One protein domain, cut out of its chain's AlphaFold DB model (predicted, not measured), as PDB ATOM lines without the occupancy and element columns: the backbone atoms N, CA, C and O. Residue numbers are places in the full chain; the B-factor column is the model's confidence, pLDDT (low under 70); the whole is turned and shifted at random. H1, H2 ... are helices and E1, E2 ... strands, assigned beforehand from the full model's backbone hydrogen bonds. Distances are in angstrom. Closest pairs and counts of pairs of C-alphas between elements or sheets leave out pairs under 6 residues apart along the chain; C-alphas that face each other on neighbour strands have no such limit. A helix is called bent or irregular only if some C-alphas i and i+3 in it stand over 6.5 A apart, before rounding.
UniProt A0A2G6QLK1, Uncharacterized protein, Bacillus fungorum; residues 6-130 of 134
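This is residues 6 to 130 of the 134 residues of an uncharacterized protein of Bacillus fungorum (UniProt A0A2G6QLK1). A twisted sheet of four antiparallel strands forms the middle layer of three, with helices H1, H4 and H5 on one face and the long helix H3 running along the other. H1 and H5 are side by side over the sheet, H4 is near the end where E1 turns into E2, and short H2 is by edge strand E3. The printed part has 125 residues, with five named helices and four named strands in the order E1 E2 H1 H2 E3 E4 H3 H4 H5; across the sheet the order is E2 E1 E4 E3. The class is mixed, helices and strands, and the whole is compact, with a radius of gyration of the C-alphas of 14.6 A and spans of 43 by 36 by 24 A.

E1, residues 6 to 12, and E2, residues 15 to 22, form a hairpin, with N 8 and O 19 2.8 A apart, within hydrogen-bond range. H1, residues 27 to 42, is on the sheet at a height of 9.5 A. H2, residues 55 to 58, only just touches residues 28 to 32 of H1, with 3 pairs of C-alphas within 8 A; the closest are those of Lys 32 and Leu 56, 6.6 A apart. E3, residues 67 to 72, and E4, residues 74 to 81, form a second hairpin, with N 70 and O 76 2.9 A apart. E4 is also the antiparallel neighbour of E1, with N 9 and O 77 2.9 A apart. H3, residues 84 to 101, is over E1 on the opposite face from H1, at a height of 8.5 A, and is apart from H1. It is only just irregular: C-alphas 86 and 89 are 6.7 A apart. H4, residues 108 to 117, is on the sheet, its closest C-alpha pair with E1 being Tyr 12 and Ile 114, 6.7 A. H5, residues 120 to 128, touches residues 34 to 38 of H1 at a shallow tilt of 27 degrees, opposite ways; the closest C-alphas are those of Cys 34 and Val 127, 6.2 A apart. In H1, H4 and H5 every O i to N i+4 pair is within hydrogen-bond range, in H3 12 of 14; H2 is too short for such a pair.

E1 begins at C-alpha 6, (-15.649, 0.442, 14.004). E2 is 23.1 A long, H1 21.9 A, E4 22.9 A and H3 25.4 A. H5 ends at C-alpha 128, (-3.578, 1.321, 18.970).

The C-alphas of Asp 61 and Tyr 105 are the two farthest apart, at 44.4 A. The printed part has no cut. The link from H1 to H2, residues 43 to 54, is long. No printed residue is under 70 in pLDDT.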
ATOM      1  N   THR A   6     -15.856   1.810  14.464       98.12
ATOM      2  CA  THR A   6     -15.649   0.442  14.004       98.12
ATOM      3  C   THR A   6     -15.477  -0.462  15.216       98.12
ATOM      4  O   THR A   6     -14.634  -0.211  16.067       98.12
ATOM      5  N   LEU A   7     -16.256  -1.535  15.290       98.62
ATOM      6  CA  LEU A   7     -15.980  -2.653  16.180       98.62
ATOM      7  C   LEU A   7     -14.956  -3.565  15.501       98.62
ATOM      8  O   LEU A   7     -15.257  -4.185  14.479       98.62
ATOM      9  N   LEU A   8     -13.758  -3.632  16.067       98.62
ATOM     10  CA  LEU A   8     -12.714  -4.577  15.704       98.62
ATOM     11  C   LEU A   8     -12.806  -5.781  16.634       98.62
ATOM     12  O   LEU A   8     -12.770  -5.637  17.855       98.62
ATOM     13  N   ILE A   9     -12.893  -6.973  16.056       98.62
ATOM     14  CA  ILE A   9     -12.919  -8.231  16.800       98.62
ATOM     15  C   ILE A   9     -11.739  -9.067  16.342       98.62
ATOM     16  O   ILE A   9     -11.682  -9.492  15.192       98.62
ATOM     17  N   SER A  10     -10.807  -9.319  17.252       98.38
ATOM     18  CA  SER A  10      -9.736 -10.286  17.059       98.38
ATOM     19  C   SER A  10     -10.155 -11.597  17.709       98.38
ATOM     20  O   SER A  10     -10.327 -11.648  18.925       98.38
ATOM     21  N   GLN A  11     -10.313 -12.654  16.918       97.88
ATOM     22  CA  GLN A  11     -10.645 -13.992  17.394       97.88
ATOM     23  C   GLN A  11      -9.427 -14.921  17.312       97.88
ATOM     24  O   GLN A  11      -8.619 -14.827  16.387       97.88
ATOM     25  N   TYR A  12      -9.322 -15.841  18.271       97.00
ATOM     26  CA  TYR A  12      -8.416 -16.986  18.242       97.00
ATOM     27  C   TYR A  12      -9.026 -18.144  19.048       97.00
ATOM     28  O   TYR A  12      -9.199 -18.044  20.266       97.00
ATOM     29  N   TYR A  13      -9.410 -19.234  18.375       95.25
ATOM     30  CA  TYR A  13     -10.324 -20.246  18.929       95.25
ATOM     31  C   TYR A  13     -11.601 -19.594  19.507       95.25
ATOM     32  O   TYR A  13     -12.289 -18.874  18.789       95.25
ATOM     33  N   HIS A  14     -11.901 -19.827  20.790       95.06
ATOM     34  CA  HIS A  14     -13.035 -19.247  21.521       95.06
ATOM     35  C   HIS A  14     -12.688 -17.918  22.218       95.06
ATOM     36  O   HIS A  14     -13.554 -17.305  22.838       95.06
ATOM     37  N   SER A  15     -11.428 -17.472  22.161       96.94
ATOM     38  CA  SER A  15     -11.002 -16.190  22.723       96.94
ATOM     39  C   SER A  15     -11.289 -15.070  21.727       96.94
ATOM     40  O   SER A  15     -10.866 -15.145  20.572       96.94
ATOM     41  N   ARG A  16     -11.990 -14.023  22.173       97.81
ATOM     42  CA  ARG A  16     -12.272 -12.821  21.382       97.81
ATOM     43  C   ARG A  16     -11.892 -11.581  22.173       97.81
ATOM     44  O   ARG A  16     -12.343 -11.417  23.302       97.81
ATOM     45  N   HIS A  17     -11.101 -10.711  21.556       98.12
ATOM     46  CA  HIS A  17     -10.836  -9.364  22.053       98.12
ATOM     47  C   HIS A  17     -11.553  -8.378  21.148       98.12
ATOM     48  O   HIS A  17     -11.428  -8.455  19.925       98.12
ATOM     49  N   MET A  18     -12.329  -7.490  21.755       98.44
ATOM     50  CA  MET A  18     -13.216  -6.565  21.060       98.44
ATOM     51  C   MET A  18     -12.834  -5.135  21.412       98.44
ATOM     52  O   MET A  18     -12.652  -4.815  22.583       98.44
ATOM     53  N   PHE A  19     -12.728  -4.289  20.393       98.50
ATOM     54  CA  PHE A  19     -12.358  -2.886  20.524       98.50
ATOM     55  C   PHE A  19     -13.335  -2.052  19.716       98.50
ATOM     56  O   PHE A  19     -13.547  -2.325  18.536       98.50
ATOM     57  N   ILE A  20     -13.903  -1.020  20.328       98.31
ATOM     58  CA  ILE A  20     -14.557   0.035  19.564       98.31
ATOM     59  C   ILE A  20     -13.500   1.095  19.293       98.31
ATOM     60  O   ILE A  20     -12.863   1.589  20.217       98.31
ATOM     61  N   VAL A  21     -13.302   1.418  18.024       98.25
ATOM     62  CA  VAL A  21     -12.343   2.430  17.594       98.25
ATOM     63  C   VAL A  21     -13.028   3.522  16.791       98.25
ATOM     64  O   VAL A  21     -14.064   3.284  16.159       98.25
ATOM     65  N   ASN A  22     -12.438   4.715  16.789       97.44
ATOM     66  CA  ASN A  22     -12.871   5.808  15.928       97.44
ATOM     67  C   ASN A  22     -12.702   5.415  14.453       97.44
ATOM     68  O   ASN A  22     -11.657   4.910  14.034       97.44
ATOM     69  N   HIS A  23     -13.743   5.649  13.653       95.31
ATOM     70  CA  HIS A  23     -13.672   5.453  12.211       95.31
ATOM     71  C   HIS A  23     -12.808   6.545  11.574       95.31
ATOM     72  O   HIS A  23     -12.864   7.706  11.978       95.31
ATOM     73  N   LYS A  24     -12.027   6.178  10.556       93.38
ATOM     74  CA  LYS A  24     -11.091   7.078   9.872       93.38
ATOM     75  C   LYS A  24     -11.391   7.135   8.382       93.38
ATOM     76  O   LYS A  24     -11.860   6.157   7.806       93.38
ATOM     77  N   GLU A  25     -11.057   8.252   7.744       92.00
ATOM     78  CA  GLU A  25     -11.193   8.404   6.288       92.00
ATOM     79  C   GLU A  25     -10.342   7.376   5.524       92.00
ATOM     80  O   GLU A  25     -10.779   6.817   4.522       92.00
ATOM     81  N   ASP A  26      -9.161   7.050   6.054       94.44
ATOM     82  CA  ASP A  26      -8.233   6.047   5.527       94.44
ATOM     83  C   ASP A  26      -8.495   4.629   6.074       94.44
ATOM     84  O   ASP A  26      -7.595   3.781   6.078       94.44
ATOM     85  N   PHE A  27      -9.729   4.339   6.519       95.94
ATOM     86  CA  PHE A  27     -10.101   3.087   7.192       95.94
ATOM     87  C   PHE A  27      -9.557   1.835   6.493       95.94
ATOM     88  O   PHE A  27      -8.964   0.986   7.152       95.94
ATOM     89  N   LEU A  28      -9.730   1.708   5.171       96.50
ATOM     90  CA  LEU A  28      -9.301   0.510   4.436       96.50
ATOM     91  C   LEU A  28      -7.787   0.290   4.504       96.50
ATOM     92  O   LEU A  28      -7.340  -0.851   4.585       96.50
ATOM     93  N   GLU A  29      -6.993   1.357   4.466       96.38
ATOM     94  CA  GLU A  29      -5.538   1.257   4.563       96.38
ATOM     95  C   GLU A  29      -5.117   0.836   5.975       96.38
ATOM     96  O   GLU A  29      -4.326  -0.097   6.140       96.38
ATOM     97  N   GLN A  30      -5.694   1.471   6.996       97.88
ATOM     98  CA  GLN A  30      -5.401   1.166   8.398       97.88
ATOM     99  C   GLN A  30      -5.865  -0.241   8.783       97.88
ATOM    100  O   GLN A  30      -5.132  -0.975   9.444       97.88
ATOM    101  N   ALA A  31      -7.035  -0.668   8.304       97.81
ATOM    102  CA  ALA A  31      -7.565  -2.007   8.536       97.81
ATOM    103  C   ALA A  31      -6.659  -3.085   7.932       97.81
ATOM    104  O   ALA A  31      -6.421  -4.101   8.582       97.81
ATOM    105  N   LYS A  32      -6.093  -2.856   6.737       97.75
ATOM    106  CA  LYS A  32      -5.122  -3.774   6.116       97.75
ATOM    107  C   LYS A  32      -3.856  -3.892   6.960       97.75
ATOM    108  O   LYS A  32      -3.480  -5.002   7.317       97.75
ATOM    109  N   LYS A  33      -3.243  -2.767   7.346       98.12
ATOM    110  CA  LYS A  33      -2.017  -2.765   8.169       98.12
ATOM    111  C   LYS A  33      -2.240  -3.391   9.549       98.12
ATOM    112  O   LYS A  33      -1.412  -4.176  10.012       98.12
ATOM    113  N   CYS A  34      -3.372  -3.086  10.182       98.38
ATOM    114  CA  CYS A  34      -3.765  -3.677  11.456       98.38
ATOM    115  C   CYS A  34      -3.963  -5.191  11.332       98.38
ATOM    116  O   CYS A  34      -3.380  -5.946  12.105       98.38
ATOM    117  N   THR A  35      -4.705  -5.635  10.315       98.25
ATOM    118  CA  THR A  35      -4.912  -7.059  10.014       98.25
ATOM    119  C   THR A  35      -3.590  -7.786   9.808       98.25
ATOM    120  O   THR A  35      -3.378  -8.819  10.435       98.25
ATOM    121  N   THR A  36      -2.676  -7.231   9.003       97.69
ATOM    122  CA  THR A  36      -1.337  -7.800   8.802       97.69
ATOM    123  C   THR A  36      -0.608  -7.979  10.131       97.69
ATOM    124  O   THR A  36      -0.180  -9.087  10.436       97.69
ATOM    125  N   GLY A  37      -0.545  -6.936  10.968       97.50
ATOM    126  CA  GLY A  37       0.134  -7.022  12.265       97.50
ATOM    127  C   GLY A  37      -0.505  -8.032  13.225       97.50
ATOM    128  O   GLY A  37       0.201  -8.734  13.947       97.50
ATOM    129  N   LEU A  38      -1.839  -8.145  13.224       98.00
ATOM    130  CA  LEU A  38      -2.557  -9.145  14.020       98.00
ATOM    131  C   LEU A  38      -2.268 -10.567  13.528       98.00
ATOM    132  O   LEU A  38      -2.053 -11.458  14.346       98.00
ATOM    133  N   ILE A  39      -2.249 -10.785  12.213       97.00
ATOM    134  CA  ILE A  39      -1.941 -12.084  11.609       97.00
ATOM    135  C   ILE A  39      -0.496 -12.492  11.913       97.00
ATOM    136  O   ILE A  39      -0.266 -13.606  12.375       97.00
ATOM    137  N   GLU A  40       0.468 -11.592  11.717       95.69
ATOM    138  CA  GLU A  40       1.886 -11.838  12.013       95.69
ATOM    139  C   GLU A  40       2.124 -12.185  13.484       95.69
ATOM    140  O   GLU A  40       2.939 -13.050  13.788       95.69
ATOM    141  N   TYR A  41       1.396 -11.542  14.400       96.19
ATOM    142  CA  TYR A  41       1.483 -11.849  15.825       96.19
ATOM    143  C   TYR A  41       0.867 -13.209  16.184       96.19
ATOM    144  O   TYR A  41       1.423 -13.942  17.004       96.19
ATOM    145  N   LYS A  42      -0.287 -13.545  15.596       95.19
ATOM    146  CA  LYS A  42      -1.005 -14.791  15.906       95.19
ATOM    147  C   LYS A  42      -0.353 -16.023  15.288       95.19
ATOM    148  O   LYS A  42      -0.452 -17.106  15.857       95.19
ATOM    149  N   ARG A  43       0.267 -15.887  14.115       93.50
ATOM    150  CA  ARG A  43       0.912 -16.999  13.412       93.50
ATOM    151  C   ARG A  43       2.170 -17.473  14.135       93.50
ATOM    152  O   ARG A  43       2.901 -16.700  14.748       93.50
ATOM    153  N   ASP A  44       2.454 -18.760  13.982       88.06
ATOM    154  CA  ASP A  44       3.766 -19.312  14.301       88.06
ATOM    155  C   ASP A  44       4.836 -18.705  13.388       88.06
ATOM    156  O   ASP A  44       4.589 -18.453  12.206       88.06
ATOM    157  N   LYS A  45       6.048 -18.524  13.920       82.56
ATOM    158  CA  LYS A  45       7.177 -17.912  13.194       82.56
ATOM    159  C   LYS A  45       7.558 -18.645  11.908       82.56
ATOM    160  O   LYS A  45       8.064 -18.017  10.987       82.56
ATOM    161  N   ASP A  46       7.289 -19.945  11.848       86.94
ATOM    162  CA  ASP A  46       7.644 -20.798  10.712       86.94
ATOM    163  C   ASP A  46       6.514 -20.889   9.666       86.94
ATOM    164  O   ASP A  46       6.597 -21.652   8.700       86.94
ATOM    165  N   ASN A  47       5.424 -20.130   9.843       87.56
ATOM    166  CA  ASN A  47       4.313 -20.114   8.903       87.56
ATOM    167  C   ASN A  47       4.632 -19.244   7.678       87.56
ATOM    168  O   ASN A  47       4.448 -18.028   7.687       87.56
ATOM    169  N   ASN A  48       5.027 -19.906   6.592       86.69
ATOM    170  CA  ASN A  48       5.383 -19.268   5.320       86.69
ATOM    171  C   ASN A  48       4.190 -19.024   4.379       86.69
ATOM    172  O   ASN A  48       4.392 -18.716   3.203       86.69
ATOM    173  N   ARG A  49       2.944 -19.208   4.838       91.06
ATOM    174  CA  ARG A  49       1.765 -18.925   4.010       91.06
ATOM    175  C   ARG A  49       1.691 -17.427   3.721       91.06
ATOM    176  O   ARG A  49       1.922 -16.613   4.609       91.06
ATOM    177  N   GLU A  50       1.285 -17.049   2.516       91.62
ATOM    178  CA  GLU A  50       0.973 -15.650   2.215       91.62
ATOM    179  C   GLU A  50      -0.132 -15.113   3.152       91.62
ATOM    180  O   GLU A  50      -0.969 -15.868   3.666       91.62
ATOM    181  N   ILE A  51      -0.098 -13.817   3.463       93.12
ATOM    182  CA  ILE A  51      -1.132 -13.171   4.280       93.12
ATOM    183  C   ILE A  51      -2.329 -12.859   3.383       93.12
ATOM    184  O   ILE A  51      -2.242 -12.006   2.503       93.12
ATOM    185  N   ASP A  52      -3.448 -13.536   3.635       92.69
ATOM    186  CA  ASP A  52      -4.726 -13.235   2.997       92.69
ATOM    187  C   ASP A  52      -5.484 -12.201   3.840       92.69
ATOM    188  O   ASP A  52      -5.722 -12.398   5.030       92.69
ATOM    189  N   LEU A  53      -5.845 -11.079   3.217       95.38
ATOM    190  CA  LEU A  53      -6.581  -9.981   3.847       95.38
ATOM    191  C   LEU A  53      -8.096 -10.068   3.598       95.38
ATOM    192  O   LEU A  53      -8.820  -9.126   3.925       95.38
ATOM    193  N   GLY A  54      -8.580 -11.168   3.013       95.25
ATOM    194  CA  GLY A  54      -9.997 -11.483   2.862       95.25
ATOM    195  C   GLY A  54     -10.804 -10.349   2.232       95.25
ATOM    196  O   GLY A  54     -10.440  -9.785   1.192       95.25
ATOM    197  N   ASP A  55     -11.895  -9.969   2.900       96.06
ATOM    198  CA  ASP A  55     -12.810  -8.933   2.416       96.06
ATOM    199  C   ASP A  55     -12.116  -7.579   2.169       96.06
ATOM    200  O   ASP A  55     -12.569  -6.801   1.327       96.06
ATOM    201  N   LEU A  56     -11.004  -7.276   2.855       95.19
ATOM    202  CA  LEU A  56     -10.295  -5.996   2.711       95.19
ATOM    203  C   LEU A  56      -9.627  -5.823   1.337       95.19
ATOM    204  O   LEU A  56      -9.315  -4.695   0.947       95.19
ATOM    205  N   VAL A  57      -9.380  -6.916   0.612       93.94
ATOM    206  CA  VAL A  57      -8.791  -6.902  -0.742       93.94
ATOM    207  C   VAL A  57      -9.721  -7.476  -1.807       93.94
ATOM    208  O   VAL A  57      -9.521  -7.208  -2.994       93.94
ATOM    209  N   TYR A  58     -10.756  -8.215  -1.400       91.75
ATOM    210  CA  TYR A  58     -11.782  -8.732  -2.302       91.75
ATOM    211  C   TYR A  58     -12.585  -7.604  -2.968       91.75
ATOM    212  O   TYR A  58     -12.786  -7.611  -4.186       91.75
ATOM    213  N   PHE A  59     -12.997  -6.592  -2.195       87.06
ATOM    214  CA  PHE A  59     -13.719  -5.430  -2.721       87.06
ATOM    215  C   PHE A  59     -12.743  -4.377  -3.268       87.06
ATOM    216  O   PHE A  59     -11.992  -3.754  -2.520       87.06
ATOM    217  N   LYS A  60     -12.761  -4.162  -4.589       85.69
ATOM    218  CA  LYS A  60     -11.840  -3.246  -5.300       85.69
ATOM    219  C   LYS A  60     -12.432  -1.867  -5.611       85.69
ATOM    220  O   LYS A  60     -11.776  -1.055  -6.251       85.69
ATOM    221  N   ASP A  61     -13.666  -1.613  -5.187       88.19
ATOM    222  CA  ASP A  61     -14.424  -0.394  -5.497       88.19
ATOM    223  C   ASP A  61     -14.150   0.772  -4.529       88.19
ATOM    224  O   ASP A  61     -14.647   1.875  -4.744       88.19
ATOM    225  N   GLY A  62     -13.372   0.540  -3.465       83.62
ATOM    226  CA  GLY A  62     -13.083   1.539  -2.432       83.62
ATOM    227  C   GLY A  62     -14.285   1.891  -1.547       83.62
ATOM    228  O   GLY A  62     -14.179   2.771  -0.697       83.62
ATOM    229  N   VAL A  63     -15.424   1.210  -1.710       91.00
ATOM    230  CA  VAL A  63     -16.645   1.497  -0.956       91.00
ATOM    231  C   VAL A  63     -16.573   0.827   0.411       91.00
ATOM    232  O   VAL A  63     -16.456  -0.397   0.518       91.00
ATOM    233  N   ILE A  64     -16.704   1.626   1.473       93.50
ATOM    234  CA  ILE A  64     -16.719   1.109   2.843       93.50
ATOM    235  C   ILE A  64     -18.014   0.327   3.089       93.50
ATOM    236  O   ILE A  64     -19.128   0.843   2.958       93.50
ATOM    237  N   ARG A  65     -17.863  -0.947   3.448       94.12
ATOM    238  CA  ARG A  65     -18.941  -1.886   3.763       94.12
ATOM    239  C   ARG A  65     -19.187  -1.923   5.263       94.12
ATOM    240  O   ARG A  65     -18.318  -1.606   6.067       94.12
ATOM    241  N   ARG A  66     -20.381  -2.380   5.647       95.12
ATOM    242  CA  ARG A  66     -20.754  -2.516   7.059       95.12
ATOM    243  C   ARG A  66     -19.911  -3.557   7.796       95.12
ATOM    244  O   ARG A  66     -19.702  -3.403   8.990       95.12
ATOM    245  N   ARG A  67     -19.466  -4.616   7.122       96.62
ATOM    246  CA  ARG A  67     -18.676  -5.688   7.730       96.62
ATOM    247  C   ARG A  67     -17.566  -6.125   6.788       96.62
ATOM    248  O   ARG A  67     -17.804  -6.230   5.589       96.62
ATOM    249  N   TYR A  68     -16.410  -6.412   7.372       98.00
ATOM    250  CA  TYR A  68     -15.293  -7.104   6.745       98.00
ATOM    251  C   TYR A  68     -14.924  -8.309   7.599       98.00
ATOM    252  O   TYR A  68     -14.906  -8.207   8.829       98.00
ATOM    253  N   ASN A  69     -14.640  -9.425   6.944       97.56
ATOM    254  CA  ASN A  69     -14.114 -10.635   7.544       97.56
ATOM    255  C   ASN A  69     -12.771 -11.021   6.910       97.56
ATOM    256  O   ASN A  69     -12.610 -10.990   5.687       97.56
ATOM    257  N   VAL A  70     -11.829 -11.423   7.755       97.44
ATOM    258  CA  VAL A  70     -10.539 -11.985   7.362       97.44
ATOM    259  C   VAL A  70     -10.319 -13.268   8.152       97.44
ATOM    260  O   VAL A  70     -10.289 -13.233   9.380       97.44
ATOM    261  N   ASN A  71     -10.156 -14.390   7.450       94.44
ATOM    262  CA  ASN A  71      -9.978 -15.703   8.068       94.44
ATOM    263  C   ASN A  71      -8.502 -16.122   7.986       94.44
ATOM    264  O   ASN A  71      -7.989 -16.352   6.890       94.44
ATOM    265  N   ASP A  72      -7.827 -16.271   9.127       93.44
ATOM    266  CA  ASP A  72      -6.439 -16.743   9.187       93.44
ATOM    267  C   ASP A  72      -6.212 -17.695  10.387       93.44
ATOM    268  O   ASP A  72      -7.056 -18.545  10.673       93.44
ATOM    269  N   GLN A  73      -5.071 -17.605  11.084       91.25
ATOM    270  CA  GLN A  73      -4.857 -18.127  12.437       91.25
ATOM    271  C   GLN A  73      -5.801 -17.378  13.396       91.25
ATOM    272  O   GLN A  73      -5.409 -16.451  14.101       91.25
ATOM    273  N   GLY A  74      -7.081 -17.756  13.352       92.81
ATOM    274  CA  GLY A  74      -8.194 -17.019  13.941       92.81
ATOM    275  C   GLY A  74      -8.745 -15.921  13.024       92.81
ATOM    276  O   GLY A  74      -8.064 -15.426  12.126       92.81
ATOM    277  N   ASP A  75      -9.996 -15.541  13.269       96.44
ATOM    278  CA  ASP A  75     -10.700 -14.566  12.438       96.44
ATOM    279  C   ASP A  75     -10.456 -13.132  12.922       96.44
ATOM    280  O   ASP A  75     -10.166 -12.876  14.100       96.44
ATOM    281  N   ILE A  76     -10.593 -12.178  12.008       98.44
ATOM    282  CA  ILE A  76     -10.588 -10.747  12.300       98.44
ATOM    283  C   ILE A  76     -11.811 -10.124  11.634       98.44
ATOM    284  O   ILE A  76     -11.997 -10.230  10.421       98.44
ATOM    285  N   TYR A  77     -12.631  -9.444  12.433       98.44
ATOM    286  CA  TYR A  77     -13.825  -8.759  11.954       98.44
ATOM    287  C   TYR A  77     -13.710  -7.254  12.162       98.44
ATOM    288  O   TYR A  77     -13.297  -6.801  13.228       98.44
ATOM    289  N   PHE A  78     -14.159  -6.486  11.172       98.31
ATOM    290  CA  PHE A  78     -14.417  -5.054  11.311       98.31
ATOM    291  C   PHE A  78     -15.890  -4.802  11.031       98.31
ATOM    292  O   PHE A  78     -16.360  -5.109   9.936       98.31
ATOM    293  N   ILE A  79     -16.621  -4.248  11.995       98.19
ATOM    294  CA  ILE A  79     -18.047  -3.945  11.866       98.19
ATOM    295  C   ILE A  79     -18.256  -2.448  12.064       98.19
ATOM    296  O   ILE A  79     -17.926  -1.897  13.107       98.19
ATOM    297  N   GLN A  80     -18.796  -1.781  11.054       97.19
ATOM    298  CA  GLN A  80     -18.980  -0.337  11.033       97.19
ATOM    299  C   GLN A  80     -20.305   0.071  11.675       97.19
ATOM    300  O   GLN A  80     -21.346  -0.545  11.424       97.19
ATOM    301  N   GLY A  81     -20.263   1.148  12.457       96.44
ATOM    302  CA  GLY A  81     -21.410   1.724  13.149       96.44
ATOM    303  C   GLY A  81     -21.420   3.249  13.085       96.44
ATOM    304  O   GLY A  81     -20.389   3.907  12.938       96.44
ATOM    305  N   ASP A  82     -22.609   3.831  13.191       95.62
ATOM    306  CA  ASP A  82     -22.802   5.284  13.288       95.62
ATOM    307  C   ASP A  82     -22.714   5.798  14.737       95.62
ATOM    308  O   ASP A  82     -22.611   7.001  14.980       95.62
ATOM    309  N   SER A  83     -22.745   4.877  15.701       95.56
ATOM    310  CA  SER A  83     -22.739   5.125  17.139       95.56
ATOM    311  C   SER A  83     -22.214   3.900  17.890       95.56
ATOM    312  O   SER A  83     -22.393   2.767  17.439       95.56
ATOM    313  N   ILE A  84     -21.636   4.109  19.076       95.88
ATOM    314  CA  ILE A  84     -21.256   3.022  19.995       95.88
ATOM    315  C   ILE A  84     -22.463   2.117  20.280       95.88
ATOM    316  O   ILE A  84     -22.373   0.896  20.170       95.88
ATOM    317  N   GLN A  85     -23.630   2.718  20.537       95.00
ATOM    318  CA  GLN A  85     -24.874   1.994  20.807       95.00
ATOM    319  C   GLN A  85     -25.257   1.031  19.672       95.00
ATOM    320  O   GLN A  85     -25.720  -0.076  19.940       95.00
ATOM    321  N   SER A  86     -25.038   1.417  18.408       94.31
ATOM    322  CA  SER A  86     -25.322   0.549  17.256       94.31
ATOM    323  C   SER A  86     -24.450  -0.713  17.211       94.31
ATOM    324  O   SER A  86     -24.877  -1.728  16.661       94.31
ATOM    325  N   LEU A  87     -23.256  -0.663  17.815       97.38
ATOM    326  CA  LEU A  87     -22.288  -1.762  17.861       97.38
ATOM    327  C   LEU A  87     -22.476  -2.668  19.083       97.38
ATOM    328  O   LEU A  87     -22.069  -3.827  19.042       97.38
ATOM    329  N   MET A  88     -23.146  -2.193  20.138       96.56
ATOM    330  CA  MET A  88     -23.366  -2.968  21.368       96.56
ATOM    331  C   MET A  88     -24.068  -4.304  21.119       96.56
ATOM    332  O   MET A  88     -23.734  -5.300  21.751       96.56
ATOM    333  N   LYS A  89     -25.002  -4.356  20.159       94.62
ATOM    334  CA  LYS A  89     -25.678  -5.609  19.795       94.62
ATOM    335  C   LYS A  89     -24.698  -6.657  19.259       94.62
ATOM    336  O   LYS A  89     -24.845  -7.838  19.558       94.62
ATOM    337  N   GLU A  90     -23.719  -6.227  18.468       97.12
ATOM    338  CA  GLU A  90     -22.683  -7.113  17.936       97.12
ATOM    339  C   GLU A  90     -21.752  -7.568  19.064       97.12
ATOM    340  O   GLU A  90     -21.464  -8.754  19.164       97.12
ATOM    341  N   ILE A  91     -21.362  -6.668  19.972       97.62
ATOM    342  CA  ILE A  91     -20.548  -7.020  21.147       97.62
ATOM    343  C   ILE A  91     -21.224  -8.121  21.961       97.62
ATOM    344  O   ILE A  91     -20.635  -9.185  22.139       97.62
ATOM    345  N   SER A  92     -22.479  -7.919  22.373       97.38
ATOM    346  CA  SER A  92     -23.211  -8.923  23.155       97.38
ATOM    347  C   SER A  92     -23.304 -10.263  22.421       97.38
ATOM    348  O   SER A  92     -23.127 -11.314  23.030       97.38
ATOM    349  N   HIS A  93     -23.508 -10.241  21.100       96.75
ATOM    350  CA  HIS A  93     -23.522 -11.458  20.293       96.75
ATOM    351  C   HIS A  93     -22.191 -12.228  20.366       96.75
ATOM    352  O   HIS A  93     -22.189 -13.435  20.620       96.75
ATOM    353  N   TYR A  94     -21.053 -11.553  20.185       97.00
ATOM    354  CA  TYR A  94     -19.741 -12.206  20.224       97.00
ATOM    355  C   TYR A  94     -19.283 -12.578  21.642       97.00
ATOM    356  O   TYR A  94     -18.559 -13.567  21.806       97.00
ATOM    357  N   GLU A  95     -19.718 -11.853  22.673       96.62
ATOM    358  CA  GLU A  95     -19.533 -12.246  24.075       96.62
ATOM    359  C   GLU A  95     -20.264 -13.556  24.379       96.62
ATOM    360  O   GLU A  95     -19.657 -14.510  24.872       96.62
ATOM    361  N   GLU A  96     -21.546 -13.648  24.011       96.88
ATOM    362  CA  GLU A  96     -22.342 -14.866  24.172       96.88
ATOM    363  C   GLU A  96     -21.728 -16.051  23.418       96.88
ATOM    364  O   GLU A  96     -21.639 -17.156  23.965       96.88
ATOM    365  N   MET A  97     -21.257 -15.830  22.185       95.81
ATOM    366  CA  MET A  97     -20.544 -16.852  21.415       95.81
ATOM    367  C   MET A  97     -19.272 -17.314  22.124       95.81
ATOM    368  O   MET A  97     -19.045 -18.518  22.230       95.81
ATOM    369  N   SER A  98     -18.474 -16.387  22.658       94.19
ATOM    370  CA  SER A  98     -17.234 -16.717  23.372       94.19
ATOM    371  C   SER A  98     -17.513 -17.566  24.608       94.19
ATOM    372  O   SER A  98     -16.877 -18.599  24.793       94.19
ATOM    373  N   ILE A  99     -18.530 -17.200  25.395       94.69
ATOM    374  CA  ILE A  99     -18.970 -17.973  26.565       94.69
ATOM    375  C   ILE A  99     -19.463 -19.360  26.149       94.69
ATOM    376  O   ILE A  99     -19.184 -20.351  26.822       94.69
ATOM    377  N   LYS A 100     -20.240 -19.454  25.067       96.06
ATOM    378  CA  LYS A 100     -20.788 -20.730  24.597       96.06
ATOM    379  C   LYS A 100     -19.683 -21.665  24.108       96.06
ATOM    380  O   LYS A 100     -19.710 -22.846  24.438       96.06
ATOM    381  N   GLU A 101     -18.729 -21.148  23.345       93.94
ATOM    382  CA  GLU A 101     -17.616 -21.916  22.778       93.94
ATOM    383  C   GLU A 101     -16.533 -22.247  23.811       93.94
ATOM    384  O   GLU A 101     -15.799 -23.217  23.633       93.94
ATOM    385  N   SER A 102     -16.456 -21.491  24.910       92.88
ATOM    386  CA  SER A 102     -15.563 -21.789  26.029       92.88
ATOM    387  C   SER A 102     -16.148 -22.795  27.032       92.88
ATOM    388  O   SER A 102     -15.522 -23.073  28.057       92.88
ATOM    389  N   ARG A 103     -17.362 -23.316  26.806       92.62
ATOM    390  CA  ARG A 103     -17.988 -24.319  27.684       92.62
ATOM    391  C   ARG A 103     -17.547 -25.731  27.321       92.62
ATOM    392  O   ARG A 103     -17.430 -26.096  26.157       92.62
ATOM    393  N   GLY A 104     -17.422 -26.561  28.351       92.00
ATOM    394  CA  GLY A 104     -17.040 -27.962  28.214       92.00
ATOM    395  C   GLY A 104     -15.530 -28.164  28.268       92.00
ATOM    396  O   GLY A 104     -14.779 -27.319  28.751       92.00
ATOM    397  N   TYR A 105     -15.087 -29.337  27.824       94.25
ATOM    398  CA  TYR A 105     -13.674 -29.687  27.855       94.25
ATOM    399  C   TYR A 105     -12.898 -28.952  26.755       94.25
ATOM    400  O   TYR A 105     -13.156 -29.141  25.567       94.25
ATOM    401  N   ILE A 106     -11.894 -28.174  27.162       94.50
ATOM    402  CA  ILE A 106     -10.937 -27.516  26.269       94.50
ATOM    403  C   ILE A 106      -9.575 -28.178  26.467       94.50
ATOM    404  O   ILE A 106      -9.070 -28.285  27.586       94.50
ATOM    405  N   LYS A 107      -8.953 -28.614  25.368       95.75
ATOM    406  CA  LYS A 107      -7.606 -29.193  25.408       95.75
ATOM    407  C   LYS A 107      -6.614 -28.169  25.967       95.75
ATOM    408  O   LYS A 107      -6.579 -27.035  25.499       95.75
ATOM    409  N   LYS A 108      -5.729 -28.595  26.877       96.12
ATOM    410  CA  LYS A 108      -4.673 -27.737  27.453       96.12
ATOM    411  C   LYS A 108      -3.825 -27.031  26.385       96.12
ATOM    412  O   LYS A 108      -3.495 -25.867  26.553       96.12
ATOM    413  N   ALA A 109      -3.540 -27.706  25.270       95.81
ATOM    414  CA  ALA A 109      -2.814 -27.118  24.143       95.81
ATOM    415  C   ALA A 109      -3.512 -25.874  23.559       95.81
ATOM    416  O   ALA A 109      -2.845 -24.904  23.238       95.81
ATOM    417  N   ILE A 110      -4.849 -25.857  23.489       94.94
ATOM    418  CA  ILE A 110      -5.603 -24.688  23.004       94.94
ATOM    419  C   ILE A 110      -5.451 -23.515  23.977       94.94
ATOM    420  O   ILE A 110      -5.236 -22.387  23.548       94.94
ATOM    421  N   LEU A 111      -5.536 -23.778  25.285       95.88
ATOM    422  CA  LEU A 111      -5.360 -22.741  26.307       95.88
ATOM    423  C   LEU A 111      -3.950 -22.142  26.258       95.88
ATOM    424  O   LEU A 111      -3.808 -20.925  26.338       95.88
ATOM    425  N   ASN A 112      -2.930 -22.984  26.073       96.25
ATOM    426  CA  ASN A 112      -1.552 -22.533  25.889       96.25
ATOM    427  C   ASN A 112      -1.418 -21.665  24.628       96.25
ATOM    428  O   ASN A 112      -0.916 -20.551  24.718       96.25
ATOM    429  N   ASN A 113      -1.964 -22.113  23.492       95.38
ATOM    430  CA  ASN A 113      -1.920 -21.344  22.248       95.38
ATOM    431  C   ASN A 113      -2.601 -19.972  22.402       95.38
ATOM    432  O   ASN A 113      -2.082 -18.972  21.920       95.38
ATOM    433  N   ILE A 114      -3.746 -19.890  23.092       96.38
ATOM    434  CA  ILE A 114      -4.411 -18.607  23.381       96.38
ATOM    435  C   ILE A 114      -3.522 -17.718  24.261       96.38
ATOM    436  O   ILE A 114      -3.379 -16.525  23.987       96.38
ATOM    437  N   ALA A 115      -2.918 -18.284  25.309       95.62
ATOM    438  CA  ALA A 115      -2.051 -17.548  26.224       95.62
ATOM    439  C   ALA A 115      -0.776 -17.017  25.545       95.62
ATOM    440  O   ALA A 115      -0.255 -15.986  25.965       95.62
ATOM    441  N   GLU A 116      -0.290 -17.688  24.504       95.38
ATOM    442  CA  GLU A 116       0.912 -17.301  23.763       95.38
ATOM    443  C   GLU A 116       0.600 -16.325  22.617       95.38
ATOM    444  O   GLU A 116       1.236 -15.274  22.517       95.38
ATOM    445  N   HIS A 117      -0.428 -16.616  21.814       96.50
ATOM    446  CA  HIS A 117      -0.706 -15.934  20.541       96.50
ATOM    447  C   HIS A 117      -1.895 -14.967  20.582       96.50
ATOM    448  O   HIS A 117      -2.183 -14.287  19.600       96.50
ATOM    449  N   HIS A 118      -2.617 -14.878  21.703       97.50
ATOM    450  CA  HIS A 118      -3.814 -14.039  21.801       97.50
ATOM    451  C   HIS A 118      -3.911 -13.270  23.124       97.50
ATOM    452  O   HIS A 118      -4.987 -13.082  23.691       97.50
ATOM    453  N   ARG A 119      -2.770 -12.787  23.631       97.75
ATOM    454  CA  ARG A 119      -2.720 -11.887  24.798       97.75
ATOM    455  C   ARG A 119      -3.309 -10.517  24.483       97.75
ATOM    456  O   ARG A 119      -2.845  -9.855  23.555       97.75
ATOM    457  N   LEU A 120      -4.246 -10.062  25.319       97.62
ATOM    458  CA  LEU A 120      -4.909  -8.763  25.173       97.62
ATOM    459  C   LEU A 120      -3.901  -7.616  25.026       97.62
ATOM    460  O   LEU A 120      -4.033  -6.821  24.112       97.62
ATOM    461  N   SER A 121      -2.850  -7.578  25.852       97.69
ATOM    462  CA  SER A 121      -1.854  -6.497  25.830       97.69
ATOM    463  C   SER A 121      -1.154  -6.321  24.480       97.69
ATOM    464  O   SER A 121      -0.885  -5.197  24.072       97.69
ATOM    465  N   GLU A 122      -0.834  -7.415  23.788       98.31
ATOM    466  CA  GLU A 122      -0.160  -7.344  22.487       98.31
ATOM    467  C   GLU A 122      -1.148  -6.978  21.380       98.31
ATOM    468  O   GLU A 122      -0.834  -6.156  20.525       98.31
ATOM    469  N   ILE A 123      -2.371  -7.514  21.449       98.19
ATOM    470  CA  ILE A 123      -3.449  -7.149  20.526       98.19
ATOM    471  C   ILE A 123      -3.776  -5.656  20.656       98.19
ATOM    472  O   ILE A 123      -3.796  -4.963  19.644       98.19
ATOM    473  N   THR A 124      -3.938  -5.137  21.877       98.44
ATOM    474  CA  THR A 124      -4.166  -3.708  22.146       98.44
ATOM    475  C   THR A 124      -3.065  -2.849  21.531       98.44
ATOM    476  O   THR A 124      -3.369  -1.951  20.754       98.44
ATOM    477  N   LYS A 125      -1.785  -3.181  21.763       98.38
ATOM    478  CA  LYS A 125      -0.653  -2.456  21.154       98.38
ATOM    479  C   LYS A 125      -0.705  -2.448  19.627       98.38
ATOM    480  O   LYS A 125      -0.266  -1.482  19.014       98.38
ATOM    481  N   ILE A 126      -1.152  -3.533  18.993       98.56
ATOM    482  CA  ILE A 126      -1.273  -3.600  17.530       98.56
ATOM    483  C   ILE A 126      -2.437  -2.732  17.054       98.56
ATOM    484  O   ILE A 126      -2.274  -1.994  16.087       98.56
ATOM    485  N   VAL A 127      -3.587  -2.790  17.725       98.38
ATOM    486  CA  VAL A 127      -4.770  -1.985  17.383       98.38
ATOM    487  C   VAL A 127      -4.468  -0.491  17.524       98.38
ATOM    488  O   VAL A 127      -4.677   0.262  16.572       98.38
ATOM    489  N   GLU A 128      -3.883  -0.081  18.650       98.25
ATOM    490  CA  GLU A 128      -3.578   1.321  18.970       98.25
ATOM    491  C   GLU A 128      -2.524   1.959  18.049       98.25
ATOM    492  O   GLU A 128      -2.447   3.180  17.943       98.25
ATOM    493  N   LYS A 129      -1.728   1.159  17.321       98.12
ATOM    494  CA  LYS A 129      -0.819   1.684  16.283       98.12
ATOM    495  C   LYS A 129      -1.556   2.281  15.084       98.12
ATOM    496  O   LYS A 129      -0.984   3.114  14.386       98.12
ATOM    497  N   TYR A 130      -2.774   1.819  14.808       98.25
ATOM    498  CA  TYR A 130      -3.503   2.147  13.576       98.25
ATOM    499  C   TYR A 130      -4.821   2.876  13.844       98.25
ATOM    500  O   TYR A 130      -5.274   3.677  13.016       98.25
TER     501      TYR A 130